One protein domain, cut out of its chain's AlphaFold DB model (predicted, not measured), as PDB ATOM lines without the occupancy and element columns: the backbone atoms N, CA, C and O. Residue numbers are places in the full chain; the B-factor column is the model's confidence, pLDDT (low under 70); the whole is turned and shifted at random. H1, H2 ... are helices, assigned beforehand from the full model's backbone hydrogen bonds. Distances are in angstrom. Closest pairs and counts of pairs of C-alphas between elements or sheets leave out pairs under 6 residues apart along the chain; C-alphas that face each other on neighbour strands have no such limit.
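Overview. This is residues 357 to 421 of the 456 residues of the protein "Mastigoneme-like protein" of Chrysochromulina tobinii (UniProt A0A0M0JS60). You will find little regular structure here: a rod made mostly of a winding, looped stretch, residues 357 to 401, with two short helices, H2 and H1, toward one end. The looped stretch folds back on itself, with short antiparallel pairings of residues 361 to 362 with 375 to 376 and 381 to 382 with 392 to 393. The printed part has 65 residues, 15 of them in H1 and then H2, and no named strand; its class is all helix. It is only just compact, close to loose, with a radius of gyration of the C-alphas of 12.5 A and spans of 39 by 19 by 17 A.

Along the chain. Find C-alpha 411 at (25.424, -13.616, -27.452); from there H2, residues 411 to 419, runs 12.4 A to C-alpha 419 at (15.012, -15.015, -20.818). H1, residues 402 to 407, spans 8.6 A.

Arrangement. Look from H2 to H1: they are close but not clearly touching, the closest C-alphas, of Val 406 and Ala 414, being 7.0 A apart. They run opposite ways at a steep tilt of 44 degrees. In H1 and H2 every O i to N i+4 pair is within hydrogen-bond range.

Size, cuts and confidence. The C-alphas farthest apart, of Thr 369 and Pro 400, are 38.9 A apart. The printed part has no cut, and the link from H1 to H2 is tight. Residues 419 to 421 have pLDDT under 70.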
ATOM      1  N   CYS A 357      33.749  -4.091 -12.445       96.62
ATOM      2  CA  CYS A 357      32.664  -5.044 -12.241       96.62
ATOM      3  C   CYS A 357      32.608  -6.038 -13.418       96.62
ATOM      4  O   CYS A 357      32.814  -5.620 -14.566       96.62
ATOM      5  N   PRO A 358      32.357  -7.334 -13.159       95.12
ATOM      6  CA  PRO A 358      32.239  -8.337 -14.212       95.12
ATOM      7  C   PRO A 358      31.048  -8.044 -15.136       95.12
ATOM      8  O   PRO A 358      30.115  -7.323 -14.770       95.12
ATOM      9  N   ASN A 359      31.069  -8.625 -16.335       91.31
ATOM     10  CA  ASN A 359      29.919  -8.590 -17.237       91.31
ATOM     11  C   ASN A 359      28.652  -9.145 -16.552       91.31
ATOM     12  O   ASN A 359      28.712  -9.911 -15.592       91.31
ATOM     13  N   GLY A 360      27.483  -8.695 -17.003       89.56
ATOM     14  CA  GLY A 360      26.200  -9.021 -16.376       89.56
ATOM     15  C   GLY A 360      25.946  -8.325 -15.033       89.56
ATOM     16  O   GLY A 360      24.869  -8.493 -14.466       89.56
ATOM     17  N   THR A 361      26.892  -7.521 -14.534       94.62
ATOM     18  CA  THR A 361      26.740  -6.726 -13.309       94.62
ATOM     19  C   THR A 361      27.038  -5.249 -13.559       94.62
ATOM     20  O   THR A 361      27.699  -4.895 -14.540       94.62
ATOM     21  N   ALA A 362      26.562  -4.378 -12.674       95.69
ATOM     22  CA  ALA A 362      26.866  -2.955 -12.695       95.69
ATOM     23  C   ALA A 362      26.914  -2.368 -11.280       95.69
ATOM     24  O   ALA A 362      26.280  -2.877 -10.357       95.69
ATOM     25  N   SER A 363      27.640  -1.264 -11.100       96.44
ATOM     26  CA  SER A 363      27.641  -0.537  -9.826       96.44
ATOM     27  C   SER A 363      27.618   0.971 -10.027       96.44
ATOM     28  O   SER A 363      28.557   1.547 -10.563       96.44
ATOM     29  N   ALA A 364      26.604   1.655  -9.505       95.75
ATOM     30  CA  ALA A 364      26.581   3.119  -9.505       95.75
ATOM     31  C   ALA A 364      27.490   3.731  -8.416       95.75
ATOM     32  O   ALA A 364      27.679   4.949  -8.360       95.75
ATOM     33  N   ARG A 365      28.047   2.905  -7.518       95.81
ATOM     34  CA  ARG A 365      28.735   3.373  -6.313       95.81
ATOM     35  C   ARG A 365      30.156   3.839  -6.628       95.81
ATOM     36  O   ARG A 365      31.029   3.045  -6.962       95.81
ATOM     37  N   ARG A 366      30.413   5.135  -6.441       97.25
ATOM     38  CA  ARG A 366      31.777   5.681  -6.406       97.25
ATOM     39  C   ARG A 366      32.489   5.216  -5.133       97.25
ATOM     40  O   ARG A 366      31.909   5.250  -4.052       97.25
ATOM     41  N   GLY A 367      33.751   4.830  -5.266       96.25
ATOM     42  CA  GLY A 367      34.580   4.373  -4.156       96.25
ATOM     43  C   GLY A 367      34.207   2.985  -3.639       96.25
ATOM     44  O   GLY A 367      34.367   2.709  -2.454       96.25
ATOM     45  N   ALA A 368      33.656   2.123  -4.496       96.94
ATOM     46  CA  ALA A 368      33.289   0.770  -4.107       96.94
ATOM     47  C   ALA A 368      34.505  -0.045  -3.638       96.94
ATOM     48  O   ALA A 368      35.588   0.021  -4.222       96.94
ATOM     49  N   THR A 369      34.319  -0.838  -2.583       97.12
ATOM     50  CA  THR A 369      35.402  -1.565  -1.902       97.12
ATOM     51  C   THR A 369      35.389  -3.069  -2.158       97.12
ATOM     52  O   THR A 369      36.348  -3.743  -1.811       97.12
ATOM     53  N   SER A 370      34.332  -3.633  -2.739       96.31
ATOM     54  CA  SER A 370      34.252  -5.068  -3.038       96.31
ATOM     55  C   SER A 370      33.381  -5.337  -4.259       96.31
ATOM     56  O   SER A 370      32.585  -4.485  -4.673       96.31
ATOM     57  N   VAL A 371      33.525  -6.542  -4.810       96.44
ATOM     58  CA  VAL A 371      32.711  -7.037  -5.925       96.44
ATOM     59  C   VAL A 371      31.223  -7.122  -5.573       96.44
ATOM     60  O   VAL A 371      30.393  -6.992  -6.459       96.44
ATOM     61  N   ASP A 372      30.865  -7.233  -4.292       95.56
ATOM     62  CA  ASP A 372      29.467  -7.345  -3.841       95.56
ATOM     63  C   ASP A 372      28.633  -6.097  -4.161       95.56
ATOM     64  O   ASP A 372      27.408  -6.134  -4.208       95.56
ATOM     65  N   THR A 373      29.300  -4.965  -4.397       95.19
ATOM     66  CA  THR A 373      28.648  -3.731  -4.854       95.19
ATOM     67  C   THR A 373      28.266  -3.754  -6.335       95.19
ATOM     68  O   THR A 373      27.544  -2.859  -6.782       95.19
ATOM     69  N   CYS A 374      28.758  -4.734  -7.097       96.25
ATOM     70  CA  CYS A 374      28.389  -4.981  -8.482       96.25
ATOM     71  C   CYS A 374      27.086  -5.787  -8.498       96.25
ATOM     72  O   CYS A 374      27.086  -7.014  -8.409       96.25
ATOM     73  N   ALA A 375      25.962  -5.081  -8.585       95.56
ATOM     74  CA  ALA A 375      24.650  -5.704  -8.611       95.56
ATOM     75  C   ALA A 375      24.430  -6.409  -9.961       95.56
ATOM     76  O   ALA A 375      24.726  -5.814 -11.003       95.56
ATOM     77  N   PRO A 376      23.910  -7.649  -9.976       93.88
ATOM     78  CA  PRO A 376      23.533  -8.310 -11.217       93.88
ATOM     79  C   PRO A 376      22.423  -7.524 -11.916       93.88
ATOM     80  O   PRO A 376      21.527  -6.977 -11.267       93.88
ATOM     81  N   CYS A 377      22.471  -7.481 -13.245       91.00
ATOM     82  CA  CYS A 377      21.413  -6.863 -14.024       91.00
ATOM     83  C   CYS A 377      20.106  -7.631 -13.829       91.00
ATOM     84  O   CYS A 377      20.034  -8.846 -14.020       91.00
ATOM     85  N   THR A 378      19.067  -6.916 -13.403       89.62
ATOM     86  CA  THR A 378      17.744  -7.498 -13.196       89.62
ATOM     87  C   THR A 378      17.102  -7.841 -14.530       89.62
ATOM     88  O   THR A 378      17.434  -7.260 -15.566       89.62
ATOM     89  N   ARG A 379      16.120  -8.745 -14.491       82.69
ATOM     90  CA  ARG A 379      15.323  -9.137 -15.656       82.69
ATOM     91  C   ARG A 379      14.835  -7.902 -16.429       82.69
ATOM     92  O   ARG A 379      14.319  -6.960 -15.832       82.69
ATOM     93  N   GLY A 380      15.019  -7.915 -17.745       82.38
ATOM     94  CA  GLY A 380      14.739  -6.786 -18.634       82.38
ATOM     95  C   GLY A 380      15.879  -5.775 -18.798       82.38
ATOM     96  O   GLY A 380      15.738  -4.835 -19.575       82.38
ATOM     97  N   THR A 381      17.020  -5.979 -18.134       89.06
ATOM     98  CA  THR A 381      18.238  -5.176 -18.308       89.06
ATOM     99  C   THR A 381      19.461  -6.065 -18.517       89.06
ATOM    100  O   THR A 381      19.465  -7.224 -18.107       89.06
ATOM    101  N   TYR A 382      20.509  -5.533 -19.137       87.25
ATOM    102  CA  TYR A 382      21.744  -6.257 -19.413       87.25
ATOM    103  C   TYR A 382      22.967  -5.337 -19.337       87.25
ATOM    104  O   TYR A 382      22.864  -4.113 -19.394       87.25
ATOM    105  N   ASN A 383      24.149  -5.933 -19.225       89.81
ATOM    106  CA  ASN A 383      25.420  -5.261 -19.450       89.81
ATOM    107  C   ASN A 383      26.425  -6.294 -19.959       89.81
ATOM    108  O   ASN A 383      26.643  -7.309 -19.300       89.81
ATOM    109  N   SER A 384      27.070  -6.025 -21.086       85.00
ATOM    110  CA  SER A 384      28.090  -6.907 -21.646       85.00
ATOM    111  C   SER A 384      29.521  -6.394 -21.523       85.00
ATOM    112  O   SER A 384      30.464  -7.136 -21.793       85.00
ATOM    113  N   ALA A 385      29.708  -5.162 -21.050       87.62
ATOM    114  CA  ALA A 385      31.024  -4.583 -20.831       87.62
ATOM    115  C   ALA A 385      31.501  -4.793 -19.386       87.62
ATOM    116  O   ALA A 385      30.734  -4.698 -18.427       87.62
ATOM    117  N   PHE A 386      32.803  -5.002 -19.205       92.44
ATOM    118  CA  PHE A 386      33.418  -4.849 -17.890       92.44
ATOM    119  C   PHE A 386      33.312  -3.394 -17.439       92.44
ATOM    120  O   PHE A 386      33.517  -2.470 -18.225       92.44
ATOM    121  N   GLY A 387      33.058  -3.182 -16.152       93.50
ATOM    122  CA  GLY A 387      33.170  -1.849 -15.577       93.50
ATOM    123  C   GLY A 387      31.936  -0.961 -15.741       93.50
ATOM    124  O   GLY A 387      32.068   0.259 -15.666       93.50
ATOM    125  N   ALA A 388      30.752  -1.524 -15.997       93.69
ATOM    126  CA  ALA A 388      29.562  -0.705 -16.209       93.69
ATOM    127  C   ALA A 388      29.039  -0.070 -14.919       93.69
ATOM    128  O   ALA A 388      28.916  -0.706 -13.869       93.69
ATOM    129  N   SER A 389      28.667   1.202 -15.022       95.50
ATOM    130  CA  SER A 389      28.068   1.967 -13.929       95.50
ATOM    131  C   SER A 389      26.559   1.743 -13.784       95.50
ATOM    132  O   SER A 389      26.005   2.020 -12.721       95.50
ATOM    133  N   ALA A 390      25.897   1.233 -14.825       94.56
ATOM    134  CA  ALA A 390      24.478   0.894 -14.843       94.56
ATOM    135  C   ALA A 390      24.194  -0.219 -15.866       94.56
ATOM    136  O   ALA A 390      24.935  -0.377 -16.837       94.56
ATOM    137  N   CYS A 391      23.105  -0.960 -15.659       93.69
ATOM    138  CA  CYS A 391      22.587  -1.902 -16.649       93.69
ATOM    139  C   CYS A 391      21.757  -1.159 -17.702       93.69
ATOM    140  O   CYS A 391      20.995  -0.244 -17.385       93.69
ATOM    141  N   MET A 392      21.902  -1.565 -18.957       89.81
ATOM    142  CA  MET A 392      21.144  -1.047 -20.090       89.81
ATOM    143  C   MET A 392      19.804  -1.776 -20.197       89.81
ATOM    144  O   MET A 392      19.713  -2.965 -19.904       89.81
ATOM    145  N   GLN A 393      18.752  -1.072 -20.610       89.06
ATOM    146  CA  GLN A 393      17.448  -1.689 -20.866       89.06
ATOM    147  C   GLN A 393      17.530  -2.602 -22.091       89.06
ATOM    148  O   GLN A 393      18.107  -2.219 -23.109       89.06
ATOM    149  N   CYS A 394      16.936  -3.792 -22.007       86.12
ATOM    150  CA  CYS A 394      16.798  -4.656 -23.171       86.12
ATOM    151  C   CYS A 394      15.948  -3.951 -24.242       86.12
ATOM    152  O   CYS A 394      14.929  -3.337 -23.907       86.12
ATOM    153  N   PRO A 395      16.329  -4.034 -25.528       83.25
ATOM    154  CA  PRO A 395      15.526  -3.459 -26.595       83.25
ATOM    155  C   PRO A 395      14.143  -4.116 -26.614       83.25
ATOM    156  O   PRO A 395      14.016  -5.337 -26.650       83.25
ATOM    157  N   THR A 396      13.097  -3.293 -26.594       80.12
ATOM    158  CA  THR A 396      11.698  -3.741 -26.668       80.12
ATOM    159  C   THR A 396      11.131  -3.473 -28.055       80.12
ATOM    160  O   THR A 396      11.543  -2.510 -28.701       80.12
ATOM    161  N   SER A 397      10.122  -4.235 -28.484       72.62
ATOM    162  CA  SER A 397       9.435  -4.033 -29.775       72.62
ATOM    163  C   SER A 397       8.823  -2.634 -29.954       72.62
ATOM    164  O   SER A 397       8.594  -2.210 -31.083       72.62
ATOM    165  N   ALA A 398       8.612  -1.895 -28.860       77.06
ATOM    166  CA  ALA A 398       8.171  -0.501 -28.865       77.06
ATOM    167  C   ALA A 398       9.265   0.513 -29.273       77.06
ATOM    168  O   ALA A 398       8.949   1.677 -29.513       77.06
ATOM    169  N   MET A 399      10.543   0.115 -29.342       75.69
ATOM    170  CA  MET A 399      11.646   1.021 -29.683       75.69
ATOM    171  C   MET A 399      11.895   1.080 -31.202       75.69
ATOM    172  O   MET A 399      12.006   0.033 -31.852       75.69
ATOM    173  N   PRO A 400      12.080   2.282 -31.787       76.00
ATOM    174  CA  PRO A 400      12.550   2.424 -33.161       76.00
ATOM    175  C   PRO A 400      13.884   1.691 -33.361       76.00
ATOM    176  O   PRO A 400      14.816   1.857 -32.580       76.00
ATOM    177  N   GLY A 401      13.985   0.865 -34.405       75.81
ATOM    178  CA  GLY A 401      15.209   0.107 -34.685       75.81
ATOM    179  C   GLY A 401      15.414  -1.148 -33.825       75.81
ATOM    180  O   GLY A 401      16.503  -1.712 -33.867       75.81
ATOM    181  N   TYR A 402      14.387  -1.637 -33.113       74.38
ATOM    182  CA  TYR A 402      14.418  -2.873 -32.308       74.38
ATOM    183  C   TYR A 402      15.175  -4.041 -32.970       74.38
ATOM    184  O   TYR A 402      16.075  -4.614 -32.364       74.38
ATOM    185  N   ARG A 403      14.886  -4.362 -34.241       73.44
ATOM    186  CA  ARG A 403      15.553  -5.467 -34.962       73.44
ATOM    187  C   ARG A 403      17.061  -5.245 -35.146       73.44
ATOM    188  O   ARG A 403      17.827  -6.204 -35.116       73.44
ATOM    189  N   ALA A 404      17.485  -3.996 -35.333       78.00
ATOM    190  CA  ALA A 404      18.898  -3.643 -35.415       78.00
ATOM    191  C   ALA A 404      19.561  -3.683 -34.030       78.00
ATOM    192  O   ALA A 404      20.671  -4.189 -33.913       78.00
ATOM    193  N   ALA A 405      18.859  -3.224 -32.988       74.19
ATOM    194  CA  ALA A 405      19.336  -3.267 -31.607       74.19
ATOM    195  C   ALA A 405      19.547  -4.707 -31.113       74.19
ATOM    196  O   ALA A 405      20.594  -5.002 -30.553       74.19
ATOM    197  N   VAL A 406      18.612  -5.621 -31.396       73.19
ATOM    198  CA  VAL A 406      18.750  -7.056 -31.080       73.19
ATOM    199  C   VAL A 406      19.956  -7.671 -31.792       73.19
ATOM    200  O   VAL A 406      20.713  -8.413 -31.181       73.19
ATOM    201  N   LYS A 407      20.176  -7.334 -33.069       76.31
ATOM    202  CA  LYS A 407      21.322  -7.830 -33.851       76.31
ATOM    203  C   LYS A 407      22.672  -7.279 -33.363       76.31
ATOM    204  O   LYS A 407      23.708  -7.845 -33.695       76.31
ATOM    205  N   ALA A 408      22.662  -6.169 -32.627       77.38
ATOM    206  CA  ALA A 408      23.852  -5.535 -32.066       77.38
ATOM    207  C   ALA A 408      24.195  -6.027 -30.647       77.38
ATOM    208  O   ALA A 408      25.236  -5.639 -30.118       77.38
ATOM    209  N   LEU A 409      23.339  -6.851 -30.029       77.94
ATOM    210  CA  LEU A 409      23.655  -7.527 -28.772       77.94
ATOM    211  C   LEU A 409      24.696  -8.618 -29.029       77.94
ATOM    212  O   LEU A 409      24.600  -9.357 -30.008       77.94
ATOM    213  N   ASP A 410      25.670  -8.747 -28.135       80.88
ATOM    214  CA  ASP A 410      26.464  -9.972 -28.056       80.88
ATOM    215  C   ASP A 410      25.617 -11.153 -27.555       80.88
ATOM    216  O   ASP A 410      24.547 -10.979 -26.964       80.88
ATOM    217  N   ASP A 411      26.126 -12.368 -27.769       77.88
ATOM    218  CA  ASP A 411      25.424 -13.616 -27.452       77.88
ATOM    219  C   ASP A 411      25.010 -13.713 -25.970       77.88
ATOM    220  O   ASP A 411      23.956 -14.268 -25.648       77.88
ATOM    221  N   ALA A 412      25.804 -13.143 -25.054       73.31
ATOM    222  CA  ALA A 412      25.509 -13.152 -23.622       73.31
ATOM    223  C   ALA A 412      24.378 -12.171 -23.268       73.31
ATOM    224  O   ALA A 412      23.472 -12.510 -22.506       73.31
ATOM    225  N   ALA A 413      24.395 -10.969 -23.844       77.62
ATOM    226  CA  ALA A 413      23.336  -9.981 -23.692       77.62
ATOM    227  C   ALA A 413      22.011 -10.438 -24.327       77.62
ATOM    228  O   ALA A 413      20.946 -10.252 -23.730       77.62
ATOM    229  N   ALA A 414      22.069 -11.083 -25.498       76.81
ATOM    230  CA  ALA A 414      20.903 -11.641 -26.179       76.81
ATOM    231  C   ALA A 414      20.199 -12.696 -25.312       76.81
ATOM    232  O   ALA A 414      18.997 -12.580 -25.074       76.81
ATOM    233  N   ALA A 415      20.947 -13.644 -24.736       75.00
ATOM    234  CA  ALA A 415      20.392 -14.677 -23.859       75.00
ATOM    235  C   ALA A 415      19.670 -14.102 -22.621       75.00
ATOM    236  O   ALA A 415      18.589 -14.569 -22.250       75.00
ATOM    237  N   VAL A 416      20.227 -13.058 -21.992       76.00
ATOM    238  CA  VAL A 416      19.608 -12.382 -20.832       76.00
ATOM    239  C   VAL A 416      18.304 -11.684 -21.227       76.00
ATOM    240  O   VAL A 416      17.292 -11.780 -20.522       76.00
ATOM    241  N   CYS A 417      18.297 -10.997 -22.367       76.12
ATOM    242  CA  CYS A 417      17.102 -10.318 -22.844       76.12
ATOM    243  C   CYS A 417      16.021 -11.320 -23.305       76.12
ATOM    244  O   CYS A 417      14.837 -11.083 -23.059       76.12
ATOM    245  N   GLU A 418      16.397 -12.453 -23.910       73.25
ATOM    246  CA  GLU A 418      15.484 -13.528 -24.333       73.25
ATOM    247  C   GLU A 418      14.788 -14.180 -23.133       73.25
ATOM    248  O   GLU A 418      13.560 -14.288 -23.101       73.25
ATOM    249  N   ALA A 419      15.547 -14.492 -22.077       67.12
ATOM    250  CA  ALA A 419      15.012 -15.015 -20.818       67.12
ATOM    251  C   ALA A 419      14.068 -14.030 -20.098       67.12
ATOM    252  O   ALA A 419      13.253 -14.423 -19.257       67.12
ATOM    253  N   SER A 420      14.145 -12.737 -20.431       64.00
ATOM    254  CA  SER A 420      13.319 -11.700 -19.815       64.00
ATOM    255  C   SER A 420      11.870 -11.692 -20.316       64.00
ATOM    256  O   SER A 420      11.013 -11.108 -19.649       64.00
ATOM    257  N   GLY A 421      11.553 -12.389 -21.415       61.19
ATOM    258  CA  GLY A 421      10.199 -12.460 -21.983       61.19
ATOM    259  C   GLY A 421       9.725 -11.161 -22.651       61.19
ATOM    260  O   GLY A 421       8.538 -11.009 -22.917       61.19
TER     261      GLY A 421